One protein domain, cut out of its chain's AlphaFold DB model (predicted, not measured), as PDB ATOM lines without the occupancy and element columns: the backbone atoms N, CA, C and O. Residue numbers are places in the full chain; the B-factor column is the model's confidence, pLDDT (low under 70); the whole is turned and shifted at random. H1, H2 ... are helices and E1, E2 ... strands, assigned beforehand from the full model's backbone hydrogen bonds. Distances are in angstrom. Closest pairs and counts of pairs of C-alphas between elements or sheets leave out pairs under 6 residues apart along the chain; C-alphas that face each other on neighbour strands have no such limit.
ATOM      1  N   TYR A  37     186.482 108.906 333.234       51.44
ATOM      2  CA  TYR A  37     187.881 109.278 333.235       51.44
ATOM      3  C   TYR A  37     188.569 108.585 332.071       51.44
ATOM      4  O   TYR A  37     188.471 107.366 331.934       51.44
ATOM      5  N   TYR A  38     189.289 109.344 331.256       56.16
ATOM      6  CA  TYR A  38     190.177 108.774 330.252       56.16
ATOM      7  C   TYR A  38     191.627 108.938 330.703       56.16
ATOM      8  O   TYR A  38     192.001 109.950 331.300       56.16
ATOM      9  N   GLN A  39     192.422 107.900 330.455       57.53
ATOM     10  CA  GLN A  39     193.812 107.812 330.869       57.53
ATOM     11  C   GLN A  39     194.705 107.989 329.645       57.53
ATOM     12  O   GLN A  39     194.883 107.067 328.851       57.53
ATOM     13  N   VAL A  40     195.297 109.167 329.490       56.94
ATOM     14  CA  VAL A  40     196.297 109.401 328.448       56.94
ATOM     15  C   VAL A  40     197.635 108.905 328.990       56.94
ATOM     16  O   VAL A  40     198.191 109.483 329.919       56.94
ATOM     17  N   SER A  41     198.138 107.794 328.454       55.66
ATOM     18  CA  SER A  41     199.512 107.354 328.699       55.66
ATOM     19  C   SER A  41     200.394 107.969 327.628       55.66
ATOM     20  O   SER A  41     200.341 107.560 326.467       55.66
ATOM     21  N   LEU A  42     201.149 109.000 327.996       57.56
ATOM     22  CA  LEU A  42     202.099 109.590 327.074       57.56
ATOM     23  C   LEU A  42     203.359 108.732 327.017       57.56
ATOM     24  O   LEU A  42     203.797 108.176 328.014       57.56
ATOM     25  N   GLN A  43     203.923 108.622 325.823       55.75
ATOM     26  CA  GLN A  43     205.310 108.216 325.635       55.75
ATOM     27  C   GLN A  43     206.117 109.469 325.266       55.75
ATOM     28  O   GLN A  43     205.520 110.433 324.770       55.75
ATOM     29  N   PRO A  44     207.452 109.487 325.451       51.69
ATOM     30  CA  PRO A  44     208.314 110.592 325.038       51.69
ATOM     31  C   PRO A  44     208.235 110.827 323.541       51.69
ATOM     32  O   PRO A  44     208.975 110.262 322.736       51.69
ATOM     33  N   ALA A  45     207.316 111.699 323.156       53.25
ATOM     34  CA  ALA A  45     207.171 112.128 321.792       53.25
ATOM     35  C   ALA A  45     208.276 113.168 321.544       53.25
ATOM     36  O   ALA A  45     208.097 114.372 321.720       53.25
ATOM     37  N   LYS A  46     209.478 112.680 321.208       70.19
ATOM     38  CA  LYS A  46     210.579 113.522 320.722       70.19
ATOM     39  C   LYS A  46     210.037 114.409 319.599       70.19
ATOM     40  O   LYS A  46     209.405 113.895 318.683       70.19
ATOM     41  N   GLY A  47     210.296 115.715 319.659       81.56
ATOM     42  CA  GLY A  47     209.929 116.636 318.580       81.56
ATOM     43  C   GLY A  47     208.721 117.539 318.829       81.56
ATOM     44  O   GLY A  47     208.330 118.243 317.909       81.56
ATOM     45  N   GLY A  48     208.146 117.587 320.033       86.25
ATOM     46  CA  GLY A  48     207.110 118.572 320.357       86.25
ATOM     47  C   GLY A  48     206.682 118.564 321.819       86.25
ATOM     48  O   GLY A  48     207.243 117.845 322.645       86.25
ATOM     49  N   SER A  49     205.692 119.392 322.138       85.88
ATOM     50  CA  SER A  49     205.059 119.488 323.454       85.88
ATOM     51  C   SER A  49     203.542 119.377 323.335       85.88
ATOM     52  O   SER A  49     202.948 119.767 322.328       85.88
ATOM     53  N   LEU A  50     202.921 118.848 324.384       86.12
ATOM     54  CA  LEU A  50     201.475 118.741 324.520       86.12
ATOM     55  C   LEU A  50     201.046 119.553 325.732       86.12
ATOM     56  O   LEU A  50     201.691 119.480 326.780       86.12
ATOM     57  N   TYR A  51     199.961 120.296 325.578       84.81
ATOM     58  CA  TYR A  51     199.375 121.105 326.633       84.81
ATOM     59  C   TYR A  51     197.916 120.719 326.809       84.81
ATOM     60  O   TYR A  51     197.192 120.532 325.830       84.81
ATOM     61  N   MET A  52     197.481 120.609 328.056       82.25
ATOM     62  CA  MET A  52     196.055 120.587 328.362       82.25
ATOM     63  C   MET A  52     195.478 122.000 328.232       82.25
ATOM     64  O   MET A  52     196.173 122.978 328.502       82.25
ATOM     65  N   THR A  53     194.213 122.118 327.828       79.00
ATOM     66  CA  THR A  53     193.538 123.426 327.723       79.00
ATOM     67  C   THR A  53     193.383 124.141 329.063       79.00
ATOM     68  O   THR A  53     193.411 125.368 329.107       79.00
ATOM     69  N   TYR A  54     193.270 123.390 330.157       78.00
ATOM     70  CA  TYR A  54     193.159 123.918 331.515       78.00
ATOM     71  C   TYR A  54     193.901 123.009 332.490       78.00
ATOM     72  O   TYR A  54     193.816 121.787 332.342       78.00
ATOM     73  N   ASP A  55     194.597 123.589 333.473       75.00
ATOM     74  CA  ASP A  55     195.198 122.814 334.566       75.00
ATOM     75  C   ASP A  55     194.155 122.308 335.582       75.00
ATOM     76  O   ASP A  55     192.948 122.559 335.473       75.00
ATOM     77  N   ASP A  56     194.621 121.584 336.598       69.94
ATOM     78  CA  ASP A  56     193.766 121.056 337.668       69.94
ATOM     79  C   ASP A  56     193.111 122.144 338.524       69.94
ATOM     80  O   ASP A  56     192.076 121.894 339.137       69.94
ATOM     81  N   ASN A  57     193.641 123.367 338.480       73.62
ATOM     82  CA  ASN A  57     193.076 124.548 339.128       73.62
ATOM     83  C   ASN A  57     192.208 125.387 338.171       73.62
ATOM     84  O   ASN A  57     191.894 126.533 338.491       73.62
ATOM     85  N   LEU A  58     191.850 124.849 336.996       72.62
ATOM     86  CA  LEU A  58     191.068 125.523 335.953       72.62
ATOM     87  C   LEU A  58     191.724 126.805 335.410       72.62
ATOM     88  O   LEU A  58     191.041 127.685 334.885       72.62
ATOM     89  N   LYS A  59     193.053 126.930 335.497       76.50
ATOM     90  CA  LYS A  59     193.787 128.071 334.934       76.50
ATOM     91  C   LYS A  59     194.087 127.845 333.457       76.50
ATOM     92  O   LYS A  59     194.412 126.736 333.032       76.50
ATOM     93  N   PHE A  60     194.030 128.930 332.685       81.19
ATOM     94  CA  PHE A  60     194.324 128.920 331.254       81.19
ATOM     95  C   PHE A  60     195.809 128.662 330.961       81.19
ATOM     96  O   PHE A  60     196.692 129.218 331.623       81.19
ATOM     97  N   PHE A  61     196.080 127.855 329.934       84.19
ATOM     98  CA  PHE A  61     197.408 127.315 329.620       84.19
ATOM     99  C   PHE A  61     198.376 128.281 328.911       84.19
ATOM    100  O   PHE A  61     199.565 127.989 328.854       84.19
ATOM    101  N   TYR A  62     197.932 129.415 328.367       84.62
ATOM    102  CA  TYR A  62     198.801 130.383 327.673       84.62
ATOM    103  C   TYR A  62     199.121 131.590 328.570       84.62
ATOM    104  O   TYR A  62     198.229 132.122 329.232       84.62
ATOM    105  N   GLN A  63     200.380 132.047 328.583       82.44
ATOM    106  CA  GLN A  63     200.861 133.164 329.416       82.44
ATOM    107  C   GLN A  63     201.151 134.463 328.628       82.44
ATOM    108  O   GLN A  63     201.603 135.448 329.210       82.44
ATOM    109  N   GLY A  64     200.887 134.515 327.315       77.06
ATOM    110  CA  GLY A  64     201.262 135.657 326.463       77.06
ATOM    111  C   GLY A  64     202.591 135.451 325.734       77.06
ATOM    112  O   GLY A  64     203.248 134.448 325.957       77.06
ATOM    113  N   LYS A  65     202.979 136.386 324.846       64.44
ATOM    114  CA  LYS A  65     204.231 136.402 324.037       64.44
ATOM    115  C   LYS A  65     204.787 135.008 323.648       64.44
ATOM    116  O   LYS A  65     205.988 134.780 323.727       64.44
ATOM    117  N   ASP A  66     203.910 134.086 323.261       68.62
ATOM    118  CA  ASP A  66     204.210 132.711 322.811       68.62
ATOM    119  C   ASP A  66     204.725 131.738 323.892       68.62
ATOM    120  O   ASP A  66     205.225 130.644 323.596       68.62
ATOM    121  N   THR A  67     204.537 132.111 325.157       80.50
ATOM    122  CA  THR A  67     204.862 131.322 326.349       80.50
ATOM    123  C   THR A  67     203.629 130.605 326.892       80.50
ATOM    124  O   THR A  67     202.520 131.142 326.929       80.50
ATOM    125  N   TYR A  68     203.828 129.352 327.284       83.12
ATOM    126  CA  TYR A  68     202.792 128.446 327.765       83.12
ATOM    127  C   TYR A  68     203.065 128.166 329.244       83.12
ATOM    128  O   TYR A  68     204.210 128.225 329.686       83.12
ATOM    129  N   ARG A  69     202.025 127.874 330.023       84.81
ATOM    130  CA  ARG A  69     202.171 127.453 331.413       84.81
ATOM    131  C   ARG A  69     202.807 126.072 331.441       84.81
ATOM    132  O   ARG A  69     202.197 125.105 330.986       84.81
ATOM    133  N   ASP A  70     203.976 125.970 332.057       83.62
ATOM    134  CA  ASP A  70     204.645 124.683 332.256       83.62
ATOM    135  C   ASP A  70     203.807 123.712 333.098       83.62
ATOM    136  O   ASP A  70     203.841 122.514 332.851       83.62
ATOM    137  N   SER A  71     202.967 124.212 334.014       81.94
ATOM    138  CA  SER A  71     202.034 123.379 334.791       81.94
ATOM    139  C   SER A  71     200.965 122.684 333.940       81.94
ATOM    140  O   SER A  71     200.406 121.679 334.362       81.94
ATOM    141  N   CYS A  72     200.671 123.205 332.745       81.50
ATOM    142  CA  CYS A  72     199.746 122.588 331.794       81.50
ATOM    143  C   CYS A  72     200.462 121.650 330.813       81.50
ATOM    144  O   CYS A  72     199.805 121.004 329.989       81.50
ATOM    145  N   ARG A  73     201.799 121.609 330.834       85.00
ATOM    146  CA  ARG A  73     202.578 120.744 329.955       85.00
ATOM    147  C   ARG A  73     202.427 119.306 330.422       85.00
ATOM    148  O   ARG A  73     202.642 118.985 331.585       85.00
ATOM    149  N   ILE A  74     202.081 118.431 329.491       79.31
ATOM    150  CA  ILE A  74     201.867 117.027 329.811       79.31
ATOM    151  C   ILE A  74     203.214 116.287 329.761       79.31
ATOM    152  O   ILE A  74     203.886 116.284 328.726       79.31
ATOM    153  N   ASP A  75     203.613 115.677 330.882       74.19
ATOM    154  CA  ASP A  75     204.857 114.904 330.977       74.19
ATOM    155  C   ASP A  75     204.736 113.565 330.236       74.19
ATOM    156  O   ASP A  75     203.809 112.785 330.453       74.19
ATOM    157  N   SER A  76     205.721 113.300 329.382       66.31
ATOM    158  CA  SER A  76     205.870 112.085 328.590       66.31
ATOM    159  C   SER A  76     206.057 110.774 329.355       66.31
ATOM    160  O   SER A  76     206.013 109.722 328.727       66.31
ATOM    161  N   SER A  77     206.354 110.822 330.649       64.75
ATOM    162  CA  SER A  77     206.587 109.648 331.501       64.75
ATOM    163  C   SER A  77     205.420 109.353 332.445       64.75
ATOM    164  O   SER A  77     205.433 108.352 333.160       64.75
ATOM    165  N   VAL A  78     204.399 110.213 332.434       67.25
ATOM    166  CA  VAL A  78     203.295 110.182 333.388       67.25
ATOM    167  C   VAL A  78     201.996 109.886 332.659       67.25
ATOM    168  O   VAL A  78     201.729 110.383 331.563       67.25
ATOM    169  N   SER A  79     201.161 109.063 333.284       67.00
ATOM    170  CA  SER A  79     199.806 108.849 332.811       67.00
ATOM    171  C   SER A  79     198.862 109.873 333.428       67.00
ATOM    172  O   SER A  79     198.791 109.995 334.647       67.00
ATOM    173  N   HIS A  80     198.128 110.596 332.586       69.50
ATOM    174  CA  HIS A  80     197.244 111.679 333.011       69.50
ATOM    175  C   HIS A  80     195.790 111.236 332.949       69.50
ATOM    176  O   HIS A  80     195.342 110.672 331.945       69.50
ATOM    177  N   LYS A  81     195.053 111.492 334.030       64.25
ATOM    178  CA  LYS A  81     193.633 111.171 334.169       64.25
ATOM    179  C   LYS A  81     192.828 112.459 334.071       64.25
ATOM    180  O   LYS A  81     192.990 113.349 334.896       64.25
ATOM    181  N   PHE A  82     191.935 112.542 333.095       60.53
ATOM    182  CA  PHE A  82     191.127 113.741 332.877       60.53
ATOM    183  C   PHE A  82     189.678 113.482 333.275       60.53
ATOM    184  O   PHE A  82     189.101 112.456 332.913       60.53
ATOM    185  N   SER A  83     189.077 114.416 334.011       54.28
ATOM    186  CA  SER A  83     187.633 114.431 334.249       54.28
ATOM    187  C   SER A  83     186.881 114.766 332.957       54.28
ATOM    188  O   SER A  83     187.300 115.676 332.243       54.28
ATOM    189  N   ALA A  84     185.725 114.140 332.713       49.22
ATOM    190  CA  ALA A  84     184.823 114.453 331.593       49.22
ATOM    191  C   ALA A  84     184.148 115.843 331.644       49.22
ATOM    192  O   ALA A  84     183.191 116.074 330.897       49.22
ATOM    193  N   LEU A  85     184.638 116.768 332.484       52.31
ATOM    194  CA  LEU A  85     184.318 118.188 332.349       52.31
ATOM    195  C   LEU A  85     184.576 118.585 330.890       52.31
ATOM    196  O   LEU A  85     185.599 118.231 330.302       52.31
ATOM    197  N   ILE A  86     183.582 119.225 330.285       49.50
ATOM    198  CA  ILE A  86     183.205 119.056 328.873       49.50
ATOM    199  C   ILE A  86     184.205 119.731 327.897       49.50
ATOM    200  O   ILE A  86     184.076 119.583 326.680       49.50
ATOM    201  N   ASP A  87     185.266 120.342 328.437       54.88
ATOM    202  CA  ASP A  87     186.150 121.317 327.781       54.88
ATOM    203  C   ASP A  87     187.655 121.027 327.943       54.88
ATOM    204  O   ASP A  87     188.508 121.852 327.598       54.88
ATOM    205  N   ARG A  88     188.019 119.849 328.471       68.81
ATOM    206  CA  ARG A  88     189.424 119.420 328.535       68.81
ATOM    207  C   ARG A  88     189.809 118.637 327.281       68.81
ATOM    208  O   ARG A  88     189.227 117.592 326.983       68.81
ATOM    209  N   GLY A  89     190.824 119.126 326.579       79.62
ATOM    210  CA  GLY A  89     191.441 118.441 325.446       79.62
ATOM    211  C   GLY A  89     192.911 118.803 325.312       79.62
ATOM    212  O   GLY A  89     193.483 119.462 326.184       79.62
ATOM    213  N   ILE A  90     193.529 118.330 324.233       84.56
ATOM    214  CA  ILE A  90     194.971 118.471 324.030       84.56
ATOM    215  C   ILE A  90     195.240 119.478 322.923       84.56
ATOM    216  O   ILE A  90     194.727 119.362 321.810       84.56
ATOM    217  N   ILE A  91     196.102 120.434 323.235       86.75
ATOM    218  CA  ILE A  91     196.732 121.330 322.279       86.75
ATOM    219  C   ILE A  91     198.133 120.817 322.003       86.75
ATOM    220  O   ILE A  91     198.876 120.429 322.909       86.75
ATOM    221  N   VAL A  92     198.489 120.819 320.727       86.44
ATOM    222  CA  VAL A  92     199.756 120.272 320.269       86.44
ATOM    223  C   VAL A  92     200.652 121.380 319.743       86.44
ATOM    224  O   VAL A  92     200.243 122.146 318.875       86.44
ATOM    225  N   LYS A  93     201.892 121.426 320.238       85.25
ATOM    226  CA  LYS A  93     202.928 122.363 319.799       85.25
ATOM    227  C   LYS A  93     204.156 121.586 319.307       85.25
ATOM    228  O   LYS A  93     205.011 121.230 320.121       85.25
ATOM    229  N   PRO A  94     204.245 121.262 318.007       86.62
ATOM    230  CA  PRO A  94     205.441 120.648 317.438       86.62
ATOM    231  C   PRO A  94     206.663 121.569 317.572       86.62
ATOM    232  O   PRO A  94     206.541 122.792 317.524       86.62
ATOM    233  N   ASN A  95     207.851 120.986 317.722       87.06
ATOM    234  CA  ASN A  95     209.111 121.718 317.611       87.06
ATOM    235  C   ASN A  95     209.409 122.012 316.131       87.06
ATOM    236  O   ASN A  95     208.905 121.334 315.237       87.06
ATOM    237  N   ALA A  96     210.298 122.972 315.867       85.81
ATOM    238  CA  ALA A  96     210.730 123.285 314.505       85.81
ATOM    239  C   ALA A  96     211.223 122.028 313.751       85.81
ATOM    240  O   ALA A  96     212.058 121.277 314.262       85.81
ATOM    241  N   GLY A  97     210.705 121.808 312.537       87.56
ATOM    242  CA  GLY A  97     211.030 120.648 311.695       87.56
ATOM    243  C   GLY A  97     210.277 119.356 312.042       87.56
ATOM    244  O   GLY A  97     210.607 118.296 311.505       87.56
ATOM    245  N   TRP A  98     209.280 119.422 312.922       89.94
ATOM    246  CA  TRP A  98     208.416 118.302 313.289       89.94
ATOM    247  C   TRP A  98     206.952 118.672 313.096       89.94
ATOM    248  O   TRP A  98     206.564 119.820 313.284       89.94
ATOM    249  N   TYR A  99     206.125 117.683 312.775       90.38
ATOM    250  CA  TYR A  99     204.672 117.824 312.757       90.38
ATOM    251  C   TYR A  99     204.041 116.824 313.719       90.38
ATOM    252  O   TYR A  99     204.620 115.779 314.028       90.38
ATOM    253  N   PHE A 100     202.840 117.138 314.197       90.00
ATOM    254  CA  PHE A 100     202.056 116.175 314.953       90.00
ATOM    255  C   PHE A 100     201.381 115.199 313.996       90.00
ATOM    256  O   PHE A 100     200.510 115.580 313.215       90.00
ATOM    257  N   ASP A 101     201.801 113.941 314.043       89.62
ATOM    258  CA  ASP A 101     201.262 112.895 313.182       89.62
ATOM    259  C   ASP A 101     199.860 112.499 313.644       89.62
ATOM    260  O   ASP A 101     198.948 112.341 312.835       89.62
ATOM    261  N   GLY A 102     199.650 112.415 314.953       89.12
ATOM    262  CA  GLY A 102     198.354 112.116 315.539       89.12
ATOM    263  C   GLY A 102     198.475 111.260 316.785       89.12
ATOM    264  O   GLY A 102     199.566 111.014 317.301       89.12
ATOM    265  N   PHE A 103     197.327 110.783 317.247       87.31
ATOM    266  CA  PHE A 103     197.238 109.829 318.342       87.31
ATOM    267  C   PHE A 103     197.157 108.410 317.798       87.31
ATOM    268  O   PHE A 103     196.516 108.163 316.780       87.31
ATOM    269  N   TYR A 104     197.795 107.485 318.494       87.50
ATOM    270  CA  TYR A 104     197.809 106.064 318.179       87.50
ATOM    271  C   TYR A 104     197.290 105.274 319.378       87.50
ATOM    272  O   TYR A 104     197.277 105.788 320.494       87.50
ATOM    273  N   ASP A 105     196.848 104.042 319.159       85.62
ATOM    274  CA  ASP A 105     196.614 103.094 320.247       85.62
ATOM    275  C   ASP A 105     197.883 102.295 320.581       85.62
ATOM    276  O   ASP A 105     198.926 102.429 319.933       85.62
ATOM    277  N   LYS A 106     197.780 101.429 321.595       83.19
ATOM    278  CA  LYS A 106     198.883 100.569 322.050       83.19
ATOM    279  C   LYS A 106     199.407  99.605 320.980       83.19
ATOM    280  O   LYS A 106     200.532  99.138 321.097       83.19
ATOM    281  N   SER A 107     198.602  99.288 319.963       88.56
ATOM    282  CA  SER A 107     199.000  98.421 318.846       88.56
ATOM    283  C   SER A 107     199.730  99.186 317.738       88.56
ATOM    284  O   SER A 107     200.225  98.584 316.790       88.56
ATOM    285  N   GLY A 108     199.807 100.516 317.848       87.25
ATOM    286  CA  GLY A 108     200.389 101.379 316.828       87.25
ATOM    287  C   GLY A 108     199.422 101.727 315.697       87.25
ATOM    288  O   GLY A 108     199.864 102.249 314.671       87.25
ATOM    289  N   LYS A 109     198.114 101.499 315.864       90.75
ATOM    290  CA  LYS A 109     197.096 101.946 314.906       90.75
ATOM    291  C   LYS A 109     196.758 103.412 315.153       90.75
ATOM    292  O   LYS A 109     196.525 103.827 316.286       90.75
ATOM    293  N   LYS A 110     196.714 104.203 314.078       91.19
ATOM    294  CA  LYS A 110     196.354 105.623 314.141       91.19
ATOM    295  C   LYS A 110     194.878 105.785 314.502       91.19
ATOM    296  O   LYS A 110     194.006 105.173 313.883       91.19
ATOM    297  N   LEU A 111     194.610 106.627 315.489       87.62
ATOM    298  CA  LEU A 111     193.280 106.949 315.985       87.62
ATOM    299  C   LEU A 111     192.731 108.177 315.259       87.62
ATOM    300  O   LEU A 111     193.420 109.186 315.100       87.62
ATOM    301  N   SER A 112     191.467 108.099 314.846       88.12
ATOM    302  CA  SER A 112     190.734 109.246 314.311       88.12
ATOM    303  C   SER A 112     190.147 110.037 315.476       88.12
ATOM    304  O   SER A 112     189.126 109.658 316.046       88.12
ATOM    305  N   ILE A 113     190.842 111.100 315.875       84.12
ATOM    306  CA  ILE A 113     190.413 111.995 316.951       84.12
ATOM    307  C   ILE A 113     189.942 113.301 316.329       84.12
ATOM    308  O   ILE A 113     190.643 113.882 315.499       84.12
ATOM    309  N   GLY A 114     188.755 113.756 316.733       80.94
ATOM    310  CA  GLY A 114     188.198 115.021 316.271       80.94
ATOM    311  C   GLY A 114     189.133 116.176 316.618       80.94
ATOM    312  O   GLY A 114     189.477 116.372 317.784       80.94
ATOM    313  N   ALA A 115     189.526 116.934 315.602       85.81
ATOM    314  CA  ALA A 115     190.373 118.104 315.741       85.81
ATOM    315  C   ALA A 115     189.691 119.315 315.114       85.81
ATOM    316  O   ALA A 115     188.985 119.184 314.111       85.81
ATOM    317  N   TYR A 116     189.907 120.488 315.694       83.81
ATOM    318  CA  TYR A 116     189.461 121.740 315.106       83.81
ATOM    319  C   TYR A 116     190.442 122.868 315.398       83.81
ATOM    320  O   TYR A 116     191.110 122.892 316.434       83.81
ATOM    321  N   ASN A 117     190.524 123.800 314.452       85.44
ATOM    322  CA  ASN A 117     191.360 124.980 314.584       85.44
ATOM    323  C   ASN A 117     190.724 125.930 315.598       85.44
ATOM    324  O   ASN A 117     189.520 126.209 315.542       85.44
ATOM    325  N   VAL A 118     191.546 126.417 316.517       84.88
ATOM    326  CA  VAL A 118     191.178 127.374 317.559       84.88
ATOM    327  C   VAL A 118     192.122 128.566 317.510       84.88
ATOM    328  O   VAL A 118     193.264 128.461 317.057       84.88
ATOM    329  N   GLU A 119     191.650 129.708 317.980       87.50
ATOM    330  CA  GLU A 119     192.449 130.916 318.134       87.50
ATOM    331  C   GLU A 119     192.587 131.222 319.623       87.50
ATOM    332  O   GLU A 119     191.592 131.313 320.342       87.50
ATOM    333  N   VAL A 120     193.827 131.388 320.084       87.25
ATOM    334  CA  VAL A 120     194.095 131.953 321.404       87.25
ATOM    335  C   VAL A 120     193.882 133.450 321.298       87.25
ATOM    336  O   VAL A 120     194.580 134.134 320.541       87.25
ATOM    337  N   ILE A 121     192.934 133.969 322.061       89.00
ATOM    338  CA  ILE A 121     192.641 135.393 322.114       89.00
ATOM    339  C   ILE A 121     193.134 135.993 323.418       89.00
ATOM    340  O   ILE A 121     193.123 135.363 324.468       89.00
ATOM    341  N   ARG A 122     193.566 137.248 323.335       91.06
ATOM    342  CA  ARG A 122     193.829 138.105 324.483       91.06
ATOM    343  C   ARG A 122     192.737 139.152 324.578       91.06
ATOM    344  O   ARG A 122     192.556 139.939 323.645       91.06
ATOM    345  N   ILE A 123     192.078 139.194 325.719       90.44
ATOM    346  CA  ILE A 123     191.038 140.153 326.075       90.44
ATOM    347  C   ILE A 123     191.647 141.145 327.066       90.44
ATOM    348  O   ILE A 123     192.498 140.785 327.880       90.44
ATOM    349  N   THR A 124     191.289 142.421 326.952       86.06
ATOM    350  CA  THR A 124     191.808 143.479 327.832       86.06
ATOM    351  C   THR A 124     190.653 144.129 328.573       86.06
ATOM    352  O   THR A 124     189.777 144.713 327.935       86.06
ATOM    353  N   ILE A 125     190.683 144.029 329.900       88.50
ATOM    354  CA  ILE A 125     189.684 144.588 330.817       88.50
ATOM    355  C   ILE A 125     190.461 145.408 331.841       88.50
ATOM    356  O   ILE A 125     191.334 144.863 332.508       88.50
ATOM    357  N   ASP A 126     190.226 146.719 331.886       87.62
ATOM    358  CA  ASP A 126     190.850 147.643 332.846       87.62
ATOM    359  C   ASP A 126     192.381 147.510 332.968       87.62
ATOM    360  O   ASP A 126     192.970 147.582 334.040       87.62
ATOM    361  N   GLY A 127     193.048 147.286 331.829       82.75
ATOM    362  CA  GLY A 127     194.505 147.118 331.758       82.75
ATOM    363  C   GLY A 127     195.016 145.718 332.118       82.75
ATOM    364  O   GLY A 127     196.195 145.438 331.907       82.75
ATOM    365  N   VAL A 128     194.145 144.815 332.568       83.69
ATOM    366  CA  VAL A 128     194.451 143.409 332.853       83.69
ATOM    367  C   VAL A 128     194.211 142.554 331.610       83.69
ATOM    368  O   VAL A 128     193.254 142.753 330.854       83.69
ATOM    369  N   TYR A 129     195.109 141.597 331.372       86.88
ATOM    370  CA  TYR A 129     195.007 140.661 330.257       86.88
ATOM    371  C   TYR A 129     194.406 139.333 330.693       86.88
ATOM    372  O   TYR A 129     194.927 138.661 331.580       86.88
ATOM    373  N   TYR A 130     193.359 138.940 329.980       84.88
ATOM    374  CA  TYR A 130     192.733 137.630 330.060       84.88
ATOM    375  C   TYR A 130     192.992 136.885 328.756       84.88
ATOM    376  O   TYR A 130     193.123 137.505 327.696       84.88
ATOM    377  N   TYR A 131     193.084 135.565 328.836       86.06
ATOM    378  CA  TYR A 131     193.329 134.714 327.683       86.06
ATOM    379  C   TYR A 131     192.258 133.641 327.604       86.06
ATOM    380  O   TYR A 131     191.889 133.079 328.631       86.06
ATOM    381  N   ASP A 132     191.782 133.385 326.390       84.69
ATOM    382  CA  ASP A 132     190.734 132.403 326.126       84.69
ATOM    383  C   ASP A 132     190.937 131.740 324.755       84.69
ATOM    384  O   ASP A 132     191.764 132.188 323.948       84.69
ATOM    385  N   LEU A 133     190.197 130.668 324.490       84.00
ATOM    386  CA  LEU A 133     190.142 129.965 323.214       84.00
ATOM    387  C   LEU A 133     188.796 130.201 322.542       84.00
ATOM    388  O   LEU A 133     187.743 129.956 323.120       84.00
ATOM    389  N   ILE A 134     188.839 130.562 321.266       85.62
ATOM    390  CA  ILE A 134     187.655 130.569 320.409       85.62
ATOM    391  C   ILE A 134     187.855 129.626 319.226       85.62
ATOM    392  O   ILE A 134     188.995 129.357 318.833       85.62
ATOM    393  N   PRO A 135     186.778 129.125 318.607       85.62
ATOM    394  CA  PRO A 135     186.888 128.456 317.319       85.62
ATOM    395  C   PRO A 135     187.537 129.381 316.280       85.62
ATOM    396  O   PRO A 135     187.315 130.590 316.296       85.62
ATOM    397  N   SER A 136     188.319 128.827 315.358       87.06
ATOM    398  CA  SER A 136     188.847 129.580 314.216       87.06
ATOM    399  C   SER A 136     187.851 129.572 313.053       87.06
ATOM    400  O   SER A 136     187.132 128.592 312.842       87.06
ATOM    401  N   TYR A 137     187.811 130.657 312.272       84.88
ATOM    402  CA  TYR A 137     186.880 130.803 311.141       84.88
ATOM    403  C   TYR A 137     187.069 129.728 310.057       84.88
ATOM    404  O   TYR A 137     186.113 129.320 309.405       84.88
ATOM    405  N   ASP A 138     188.299 129.248 309.876       81.88
ATOM    406  CA  ASP A 138     188.643 128.195 308.913       81.88
ATOM    407  C   ASP A 138     188.172 126.793 309.338       81.88
ATOM    408  O   ASP A 138     188.350 125.828 308.591       81.88
ATOM    409  N   ASN A 139     187.539 126.662 310.507       79.06
ATOM    410  CA  ASN A 139     186.894 125.427 310.913       79.06
ATOM    411  C   ASN A 139     185.764 125.072 309.916       79.06
ATOM    412  O   ASN A 139     184.864 125.887 309.684       79.06
ATOM    413  N   PRO A 140     185.749 123.842 309.357       70.31
ATOM    414  CA  PRO A 140     184.739 123.401 308.395       70.31
ATOM    415  C   PRO A 140     183.284 123.579 308.849       70.31
ATOM    416  O   PRO A 140     182.400 123.709 307.997       70.31
ATOM    417  N   ALA A 141     183.024 123.619 310.160       74.88
ATOM    418  CA  ALA A 141     181.702 123.897 310.720       74.88
ATOM    419  C   ALA A 141     181.140 125.271 310.299       74.88
ATOM    420  O   ALA A 141     179.924 125.427 310.197       74.88
ATOM    421  N   TYR A 142     182.004 126.245 309.989       79.75
ATOM    422  CA  TYR A 142     181.621 127.619 309.641       79.75
ATOM    423  C   TYR A 142     181.739 127.936 308.147       79.75
ATOM    424  O   TYR A 142     181.572 129.089 307.754       79.75
ATOM    425  N   ARG A 143     181.952 126.930 307.286       76.88
ATOM    426  CA  ARG A 143     182.136 127.108 305.828       76.88
ATOM    427  C   ARG A 143     180.999 127.860 305.117       76.88
ATOM    428  O   ARG A 143     181.207 128.398 304.038       76.88
ATOM    429  N   ASN A 144     179.803 127.867 305.709       86.56
ATOM    430  CA  ASN A 144     178.610 128.526 305.169       86.56
ATOM    431  C   ASN A 144     178.421 129.962 305.695       86.56
ATOM    432  O   ASN A 144     177.461 130.628 305.313       86.56
ATOM    433  N   LEU A 145     179.290 130.432 306.592       86.94
ATOM    434  CA  LEU A 145     179.228 131.771 307.166       86.94
ATOM    435  C   LEU A 145     180.202 132.698 306.445       86.94
ATOM    436  O   LEU A 145     181.304 132.305 306.062       86.94
ATOM    437  N   THR A 146     179.828 133.969 306.319       92.62
ATOM    438  CA  THR A 146     180.796 134.998 305.928       92.62
ATOM    439  C   THR A 146     181.740 135.283 307.094       92.62
ATOM    440  O   THR A 146     181.321 135.275 308.253       92.62
ATOM    441  N   GLU A 147     183.002 135.600 306.803       91.31
ATOM    442  CA  GLU A 147     183.987 135.956 307.835       91.31
ATOM    443  C   GLU A 147     183.506 137.135 308.698       91.31
ATOM    444  O   GLU A 147     183.719 137.164 309.908       91.31
ATOM    445  N   LYS A 148     182.801 138.096 308.085       93.50
ATOM    446  CA  LYS A 148     182.201 139.235 308.789       93.50
ATOM    447  C   LYS A 148     181.161 138.784 309.814       93.50
ATOM    448  O   LYS A 148     181.197 139.255 310.944       93.50
ATOM    449  N   TYR A 149     180.250 137.896 309.415       91.25
ATOM    450  CA  TYR A 149     179.218 137.375 310.307       91.25
ATOM    451  C   TYR A 149     179.843 136.598 311.468       91.25
ATOM    452  O   TYR A 149     179.573 136.910 312.621       91.25
ATOM    453  N   PHE A 150     180.773 135.687 311.169       89.50
ATOM    454  CA  PHE A 150     181.508 134.937 312.188       89.50
ATOM    455  C   PHE A 150     182.206 135.858 313.203       89.50
ATOM    456  O   PHE A 150     182.061 135.688 314.409       89.50
ATOM    457  N   LYS A 151     182.921 136.888 312.731       90.62
ATOM    458  CA  LYS A 151     183.594 137.851 313.616       90.62
ATOM    459  C   LYS A 151     182.627 138.641 314.493       90.62
ATOM    460  O   LYS A 151     183.018 139.027 315.592       90.62
ATOM    461  N   ASN A 152     181.414 138.918 314.016       91.25
ATOM    462  CA  ASN A 152     180.393 139.589 314.817       91.25
ATOM    463  C   ASN A 152     179.871 138.665 315.922       91.25
ATOM    464  O   ASN A 152     179.893 139.073 317.075       91.25
ATOM    465  N   GLU A 153     179.548 137.410 315.601       89.69
ATOM    466  CA  GLU A 153     179.133 136.404 316.594       89.69
ATOM    467  C   GLU A 153     180.191 136.220 317.694       89.69
ATOM    468  O   GLU A 153     179.878 136.251 318.882       89.69
ATOM    469  N   ILE A 154     181.474 136.125 317.318       89.44
ATOM    470  CA  ILE A 154     182.572 136.070 318.293       89.44
ATOM    471  C   ILE A 154     182.617 137.339 319.153       89.44
ATOM    472  O   ILE A 154     182.802 137.252 320.361       89.44
ATOM    473  N   LYS A 155     182.452 138.533 318.573       91.75
ATOM    474  CA  LYS A 155     182.447 139.782 319.354       91.75
ATOM    475  C   LYS A 155     181.300 139.837 320.354       91.75
ATOM    476  O   LYS A 155     181.522 140.311 321.467       91.75
ATOM    477  N   ASP A 156     180.119 139.383 319.960       90.44
ATOM    478  CA  ASP A 156     178.944 139.346 320.827       90.44
ATOM    479  C   ASP A 156     179.143 138.331 321.958       90.44
ATOM    480  O   ASP A 156     178.879 138.650 323.118       90.44
ATOM    481  N   TYR A 157     179.737 137.175 321.654       85.25
ATOM    482  CA  TYR A 157     180.147 136.179 322.644       85.25
ATOM    483  C   TYR A 157     181.160 136.729 323.662       85.25
ATOM    484  O   TYR A 157     180.934 136.639 324.870       85.25
ATOM    485  N   ILE A 158     182.247 137.368 323.209       87.56
ATOM    486  CA  ILE A 158     183.239 137.961 324.125       87.56
ATOM    487  C   ILE A 158     182.613 139.094 324.943       87.56
ATOM    488  O   ILE A 158     182.869 139.192 326.142       87.56
ATOM    489  N   LYS A 159     181.735 139.908 324.342       90.44
ATOM    490  CA  LYS A 159     181.012 140.963 325.064       90.44
ATOM    491  C   LYS A 159     180.119 140.393 326.159       90.44
ATOM    492  O   LYS A 159     180.070 140.973 327.239       90.44
ATOM    493  N   PHE A 160     179.438 139.284 325.887       87.44
ATOM    494  CA  PHE A 160     178.595 138.599 326.860       87.44
ATOM    495  C   PHE A 160     179.401 138.078 328.057       87.44
ATOM    496  O   PHE A 160     178.992 138.287 329.194       87.44
ATOM    497  N   LEU A 161     180.559 137.455 327.817       84.25
ATOM    498  CA  LEU A 161     181.366 136.852 328.884       84.25
ATOM    499  C   LEU A 161     182.223 137.845 329.669       84.25
ATOM    500  O   LEU A 161     182.355 137.733 330.884       84.25
ATOM    501  N   TYR A 162     182.829 138.799 328.971       85.50
ATOM    502  CA  TYR A 162     183.889 139.648 329.515       85.50
ATOM    503  C   TYR A 162     183.483 141.122 329.620       85.50
ATOM    504  O   TYR A 162     184.302 141.962 329.982       85.50
ATOM    505  N   GLY A 163     182.253 141.475 329.233       89.75
ATOM    506  CA  GLY A 163     181.771 142.861 329.218       89.75
ATOM    507  C   GLY A 163     182.411 143.750 328.139       89.75
ATOM    508  O   GLY A 163     182.107 144.937 328.050       89.75
ATOM    509  N   THR A 164     183.275 143.200 327.280       90.19
ATOM    510  CA  THR A 164     183.985 143.920 326.211       90.19
ATOM    511  C   THR A 164     183.991 143.111 324.924       90.19
ATOM    512  O   THR A 164     184.056 141.896 324.960       90.19
ATOM    513  N   SER A 165     183.974 143.757 323.761       90.31
ATOM    514  CA  SER A 165     184.175 143.081 322.466       90.31
ATOM    515  C   SER A 165     185.609 143.215 321.941       90.31
ATOM    516  O   SER A 165     185.916 142.795 320.821       90.31
ATOM    517  N   ARG A 166     186.499 143.846 322.722       89.75
ATOM    518  CA  ARG A 166     187.895 144.081 322.344       89.75
ATOM    519  C   ARG A 166     188.735 142.854 322.673       89.75
ATOM    520  O   ARG A 166     189.018 142.575 323.833       89.75
ATOM    521  N   TYR A 167     189.199 142.182 321.630       91.44
ATOM    522  CA  TYR A 167     190.160 141.094 321.740       91.44
ATOM    523  C   TYR A 167     191.228 141.204 320.651       91.44
ATOM    524  O   TYR A 167     191.059 141.890 319.639       91.44
ATOM    525  N   LYS A 168     192.342 140.508 320.864       92.12
ATOM    526  CA  LYS A 168     193.404 140.314 319.879       92.12
ATOM    527  C   LYS A 168     193.666 138.824 319.720       92.12
ATOM    528  O   LYS A 168     193.918 138.154 320.712       92.12
ATOM    529  N   VAL A 169     193.666 138.333 318.485       91.00
ATOM    530  CA  VAL A 169     194.155 136.983 318.176       91.00
ATOM    531  C   VAL A 169     195.668 136.958 318.376       91.00
ATOM    532  O   VAL A 169     196.386 137.777 317.798       91.00
ATOM    533  N   MET A 170     196.129 136.057 319.236       89.19
ATOM    534  CA  MET A 170     197.534 135.905 319.603       89.19
ATOM    535  C   MET A 170     198.190 134.786 318.800       89.19
ATOM    536  O   MET A 170     199.232 135.005 318.196       89.19
ATOM    537  N   GLU A 171     197.552 133.618 318.756       87.06
ATOM    538  CA  GLU A 171     198.085 132.419 318.109       87.06
ATOM    539  C   GLU A 171     196.935 131.575 317.541       87.06
ATOM    540  O   GLU A 171     195.818 131.614 318.060       87.06
ATOM    541  N   LYS A 172     197.197 130.813 316.475       87.31
ATOM    542  CA  LYS A 172     196.264 129.819 315.928       87.31
ATOM    543  C   LYS A 172     196.801 128.428 316.213       87.31
ATOM    544  O   LYS A 172     197.949 128.144 315.885       87.31
ATOM    545  N   LEU A 173     195.975 127.579 316.805       85.12
ATOM    546  CA  LEU A 173     196.366 126.260 317.290       85.12
ATOM    547  C   LEU A 173     195.380 125.192 316.821       85.12
ATOM    548  O   LEU A 173     194.281 125.491 316.354       85.12
ATOM    549  N   VAL A 174     195.779 123.931 316.978       85.62
ATOM    550  CA  VAL A 174     194.908 122.777 316.751       85.62
ATOM    551  C   VAL A 174     194.544 122.171 318.097       85.62
ATOM    552  O   VAL A 174     195.420 121.750 318.857       85.62
ATOM    553  N   TYR A 175     193.244 122.125 318.375       85.06
ATOM    554  CA  TYR A 175     192.688 121.471 319.548       85.06
ATOM    555  C   TYR A 175     192.177 120.078 319.181       85.06
ATOM    556  O   TYR A 175     191.412 119.922 318.227       85.06
ATOM    557  N   TYR A 176     192.570 119.075 319.964       85.31
ATOM    558  CA  TYR A 176     192.107 117.698 319.839       85.31
ATOM    559  C   TYR A 176     191.122 117.366 320.956       85.31
ATOM    560  O   TYR A 176     191.480 117.327 322.139       85.31
ATOM    561  N   ARG A 177     189.881 117.074 320.562       80.25
ATOM    562  CA  ARG A 177     188.826 116.632 321.471       80.25
ATOM    563  C   ARG A 177     188.960 115.133 321.695       80.25
ATOM    564  O   ARG A 177     188.568 114.337 320.841       80.25
ATOM    565  N   LEU A 178     189.494 114.749 322.847       75.62
ATOM    566  CA  LEU A 178     189.604 113.339 323.200       75.62
ATOM    567  C   LEU A 178     188.204 112.731 323.431       75.62
ATOM    568  O   LEU A 178     187.358 113.364 324.071       75.62
ATOM    569  N   PRO A 179     187.917 111.536 322.880       70.31
ATOM    570  CA  PRO A 179     186.660 110.835 323.112       70.31
ATOM    571  C   PRO A 179     186.372 110.599 324.599       70.31
ATOM    572  O   PRO A 179     187.280 110.377 325.395       70.31
ATOM    573  N   LYS A 180     185.084 110.563 324.963       65.06
ATOM    574  CA  LYS A 180     184.610 110.200 326.311       65.06
ATOM    575  C   LYS A 180     184.666 108.679 326.534       65.06
ATOM    576  O   LYS A 180     183.670 108.072 326.915       65.06
ATOM    577  N   THR A 181     185.794 108.048 326.230       63.69
ATOM    578  CA  THR A 181     186.013 106.612 326.425       63.69
ATOM    579  C   THR A 181     187.335 106.383 327.139       63.69
ATOM    580  O   THR A 181     188.314 107.091 326.910       63.69
ATOM    581  N   THR A 182     187.383 105.386 328.021       62.03
ATOM    582  CA  THR A 182     188.628 104.996 328.682       62.03
ATOM    583  C   THR A 182     189.540 104.324 327.658       62.03
ATOM    584  O   THR A 182     189.363 103.154 327.328       62.03
ATOM    585  N   ALA A 183     190.500 105.073 327.119       67.38
ATOM    586  CA  ALA A 183     191.494 104.571 326.178       67.38
ATOM    587  C   ALA A 183     192.849 105.241 326.420       67.38
ATOM    588  O   ALA A 183     192.912 106.408 326.802       67.38
ATOM    589  N   SER A 184     193.929 104.497 326.177       74.75
ATOM    590  CA  SER A 184     195.285 105.042 326.162       74.75
ATOM    591  C   SER A 184     195.610 105.603 324.785       74.75
ATOM    592  O   SER A 184     195.476 104.904 323.779       74.75
ATOM    593  N   TYR A 185     196.069 106.852 324.755       79.06
ATOM    594  CA  TYR A 185     196.426 107.563 323.534       79.06
ATOM    595  C   TYR A 185     197.928 107.803 323.485       79.06
ATOM    596  O   TYR A 185     198.483 108.401 324.399       79.06
ATOM    597  N   PHE A 186     198.553 107.401 322.384       80.69
ATOM    598  CA  PHE A 186     199.987 107.506 322.146       80.69
ATOM    599  C   PHE A 186     200.237 108.589 321.088       80.69
ATOM    600  O   PHE A 186     200.183 108.301 319.889       80.69
ATOM    601  N   PRO A 187     200.431 109.858 321.485       84.50
ATOM    602  CA  PRO A 187     200.729 110.931 320.547       84.50
ATOM    603  C   PRO A 187     202.086 110.722 319.889       84.50
ATOM    604  O   PRO A 187     203.058 110.330 320.535       84.50
ATOM    605  N   ARG A 188     202.163 111.040 318.599       86.56
ATOM    606  CA  ARG A 188     203.390 110.934 317.815       86.56
ATOM    607  C   ARG A 188     203.699 112.254 317.126       86.56
ATOM    608  O   ARG A 188     202.859 112.799 316.415       86.56
ATOM    609  N   PHE A 189     204.932 112.718 317.298       88.44
ATOM    610  CA  PHE A 189     205.534 113.705 316.414       88.44
ATOM    611  C   PHE A 189     206.424 112.985 315.409       88.44
ATOM    612  O   PHE A 189     207.150 112.053 315.762       88.44
ATOM    613  N   SER A 190     206.372 113.438 314.168       89.56
ATOM    614  CA  SER A 190     207.160 112.895 313.067       89.56
ATOM    615  C   SER A 190     207.995 114.019 312.459       89.56
ATOM    616  O   SER A 190     207.565 115.176 312.426       89.56
ATOM    617  N   LYS A 191     209.217 113.700 312.018       91.12
ATOM    618  CA  LYS A 191     210.059 114.675 311.315       91.12
ATOM    619  C   LYS A 191     209.362 115.089 310.031       91.12
ATOM    620  O   LYS A 191     208.823 114.243 309.319       91.12
ATOM    621  N   MET A 192     209.390 116.378 309.742       91.88
ATOM    622  CA  MET A 192     208.875 116.886 308.484       91.88
ATOM    623  C   MET A 192     209.772 116.466 307.316       91.88
ATOM    624  O   MET A 192     210.996 116.361 307.429       91.88
TER     625      MET A 192
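AT A GLANCE: This is residues 37 to 192 of the 369 residues of an uncharacterized protein of Anaerotruncus colihominis (UniProt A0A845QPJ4). A strongly twisted sheet of five strands curls like part of a barrel; at one end it runs out into the long hairpin E7 and E8, with the single helix H1 over that end, and at the other end it is partly face to face with a ribbon of two strands, E6 and E10, whose strands cross its own. A second ribbon, E1 and E4, lies far from H1, and the short strand E3 lies near E8. The printed part has 156 residues with one named helix and ten named strands, in the order E1 E2 E3 E4 E5 E6 E7 E8 H1 E9 E10. The five-stranded sheet has the order E2, E5, E9, E7, E8, all antiparallel, and the class is mostly strand. The whole is compact, with a radius of gyration of the C-alphas of 16.5 A, and spans 47 by 35 by 33 A.

HOW THE PARTS SIT: E1, residues 37 to 41, is the antiparallel neighbour of E4, residues 79 to 83, and these two make a sheet of their own; N 40 and O 80 are within hydrogen-bond range at 2.9 A. E2, residues 48 to 52, is an edge strand of the five-stranded sheet and antiparallel to E5, residues 90 to 94, with N 51 and O 91 2.9 A apart. E3, residues 62 to 64, pairs with no named strand, but has a short antiparallel pairing with residues 67 to 68. Its closest C-alphas to E8, residues 128 to 135, are those of Tyr 62 and Tyr 131, 7.0 A apart. E5 is also the antiparallel neighbour of E9, residues 167 to 177, with N 176 and O 90 at 2.9 A. E9 bends by 77 degrees at residue 170. On its other side E9 is antiparallel to E7, residues 114 to 125, with N 120 and O 171 at 2.8 A. E7 and E8 form a hairpin, their directions 156 degrees apart, with N 121 and O 132 at 2.8 A. E6, residues 98 to 104, and E10, residues 186 to 191, are antiparallel neighbours, with N 101 and O 188 at 2.8 A. Their sheet and the five-stranded one form a sandwich, two sheets face to face, with best planes 24 degrees apart and strands at 66 degrees. The closest C-alphas of E5 and E6 are those of Pro 94 and Phe 100, 6.1 A apart; those of E1 and E10 are Ser 41 and Phe 186, 6.6 A apart. H1, residues 147 to 162, is on the five-stranded sheet at a height of 7.0 A, over E7; on the local plane it stands at 57 degrees to E7, only just slantwise to the strands. The closest C-alphas of H1 and E7 are those of Tyr 162 and Ile 125, 7.7 A apart. E8, H1 and E9 form a split strand-helix-strand unit, two strands running the same way with E7 between them, and its crossover is right-handed. In H1 every O i to N i+4 pair is within hydrogen-bond range.

IN THESE COORDINATES: E1 begins at C-alpha 37, (187.881, 109.278, 333.235). E7, the longest strand with 12 residues, measures 33.0 A and ends at C-alpha 125, (189.684, 144.588, 330.817). E9 measures 24.5 A, E8 22.8 A and H1 22.0 A from first to last C-alpha. E6 measures 16.9 A and E10 16.4 A; E10 ends at C-alpha 191, (210.059, 114.675, 311.315). E1, E2, E4 and E5 have five residues each, E3 three.

THE WHOLE: The two C-alphas farthest apart are those of Ser 107 and Asp 126, at 51.8 A. The printed part has no cut. The links E3 to E4 and E8 to H1 are long, with 14 and 11 residues. The mean pLDDT of the printed part is 80.5; it is under 70 at residues 37 to 45, 56, 65 to 66, 76 to 88 and 180 to 183.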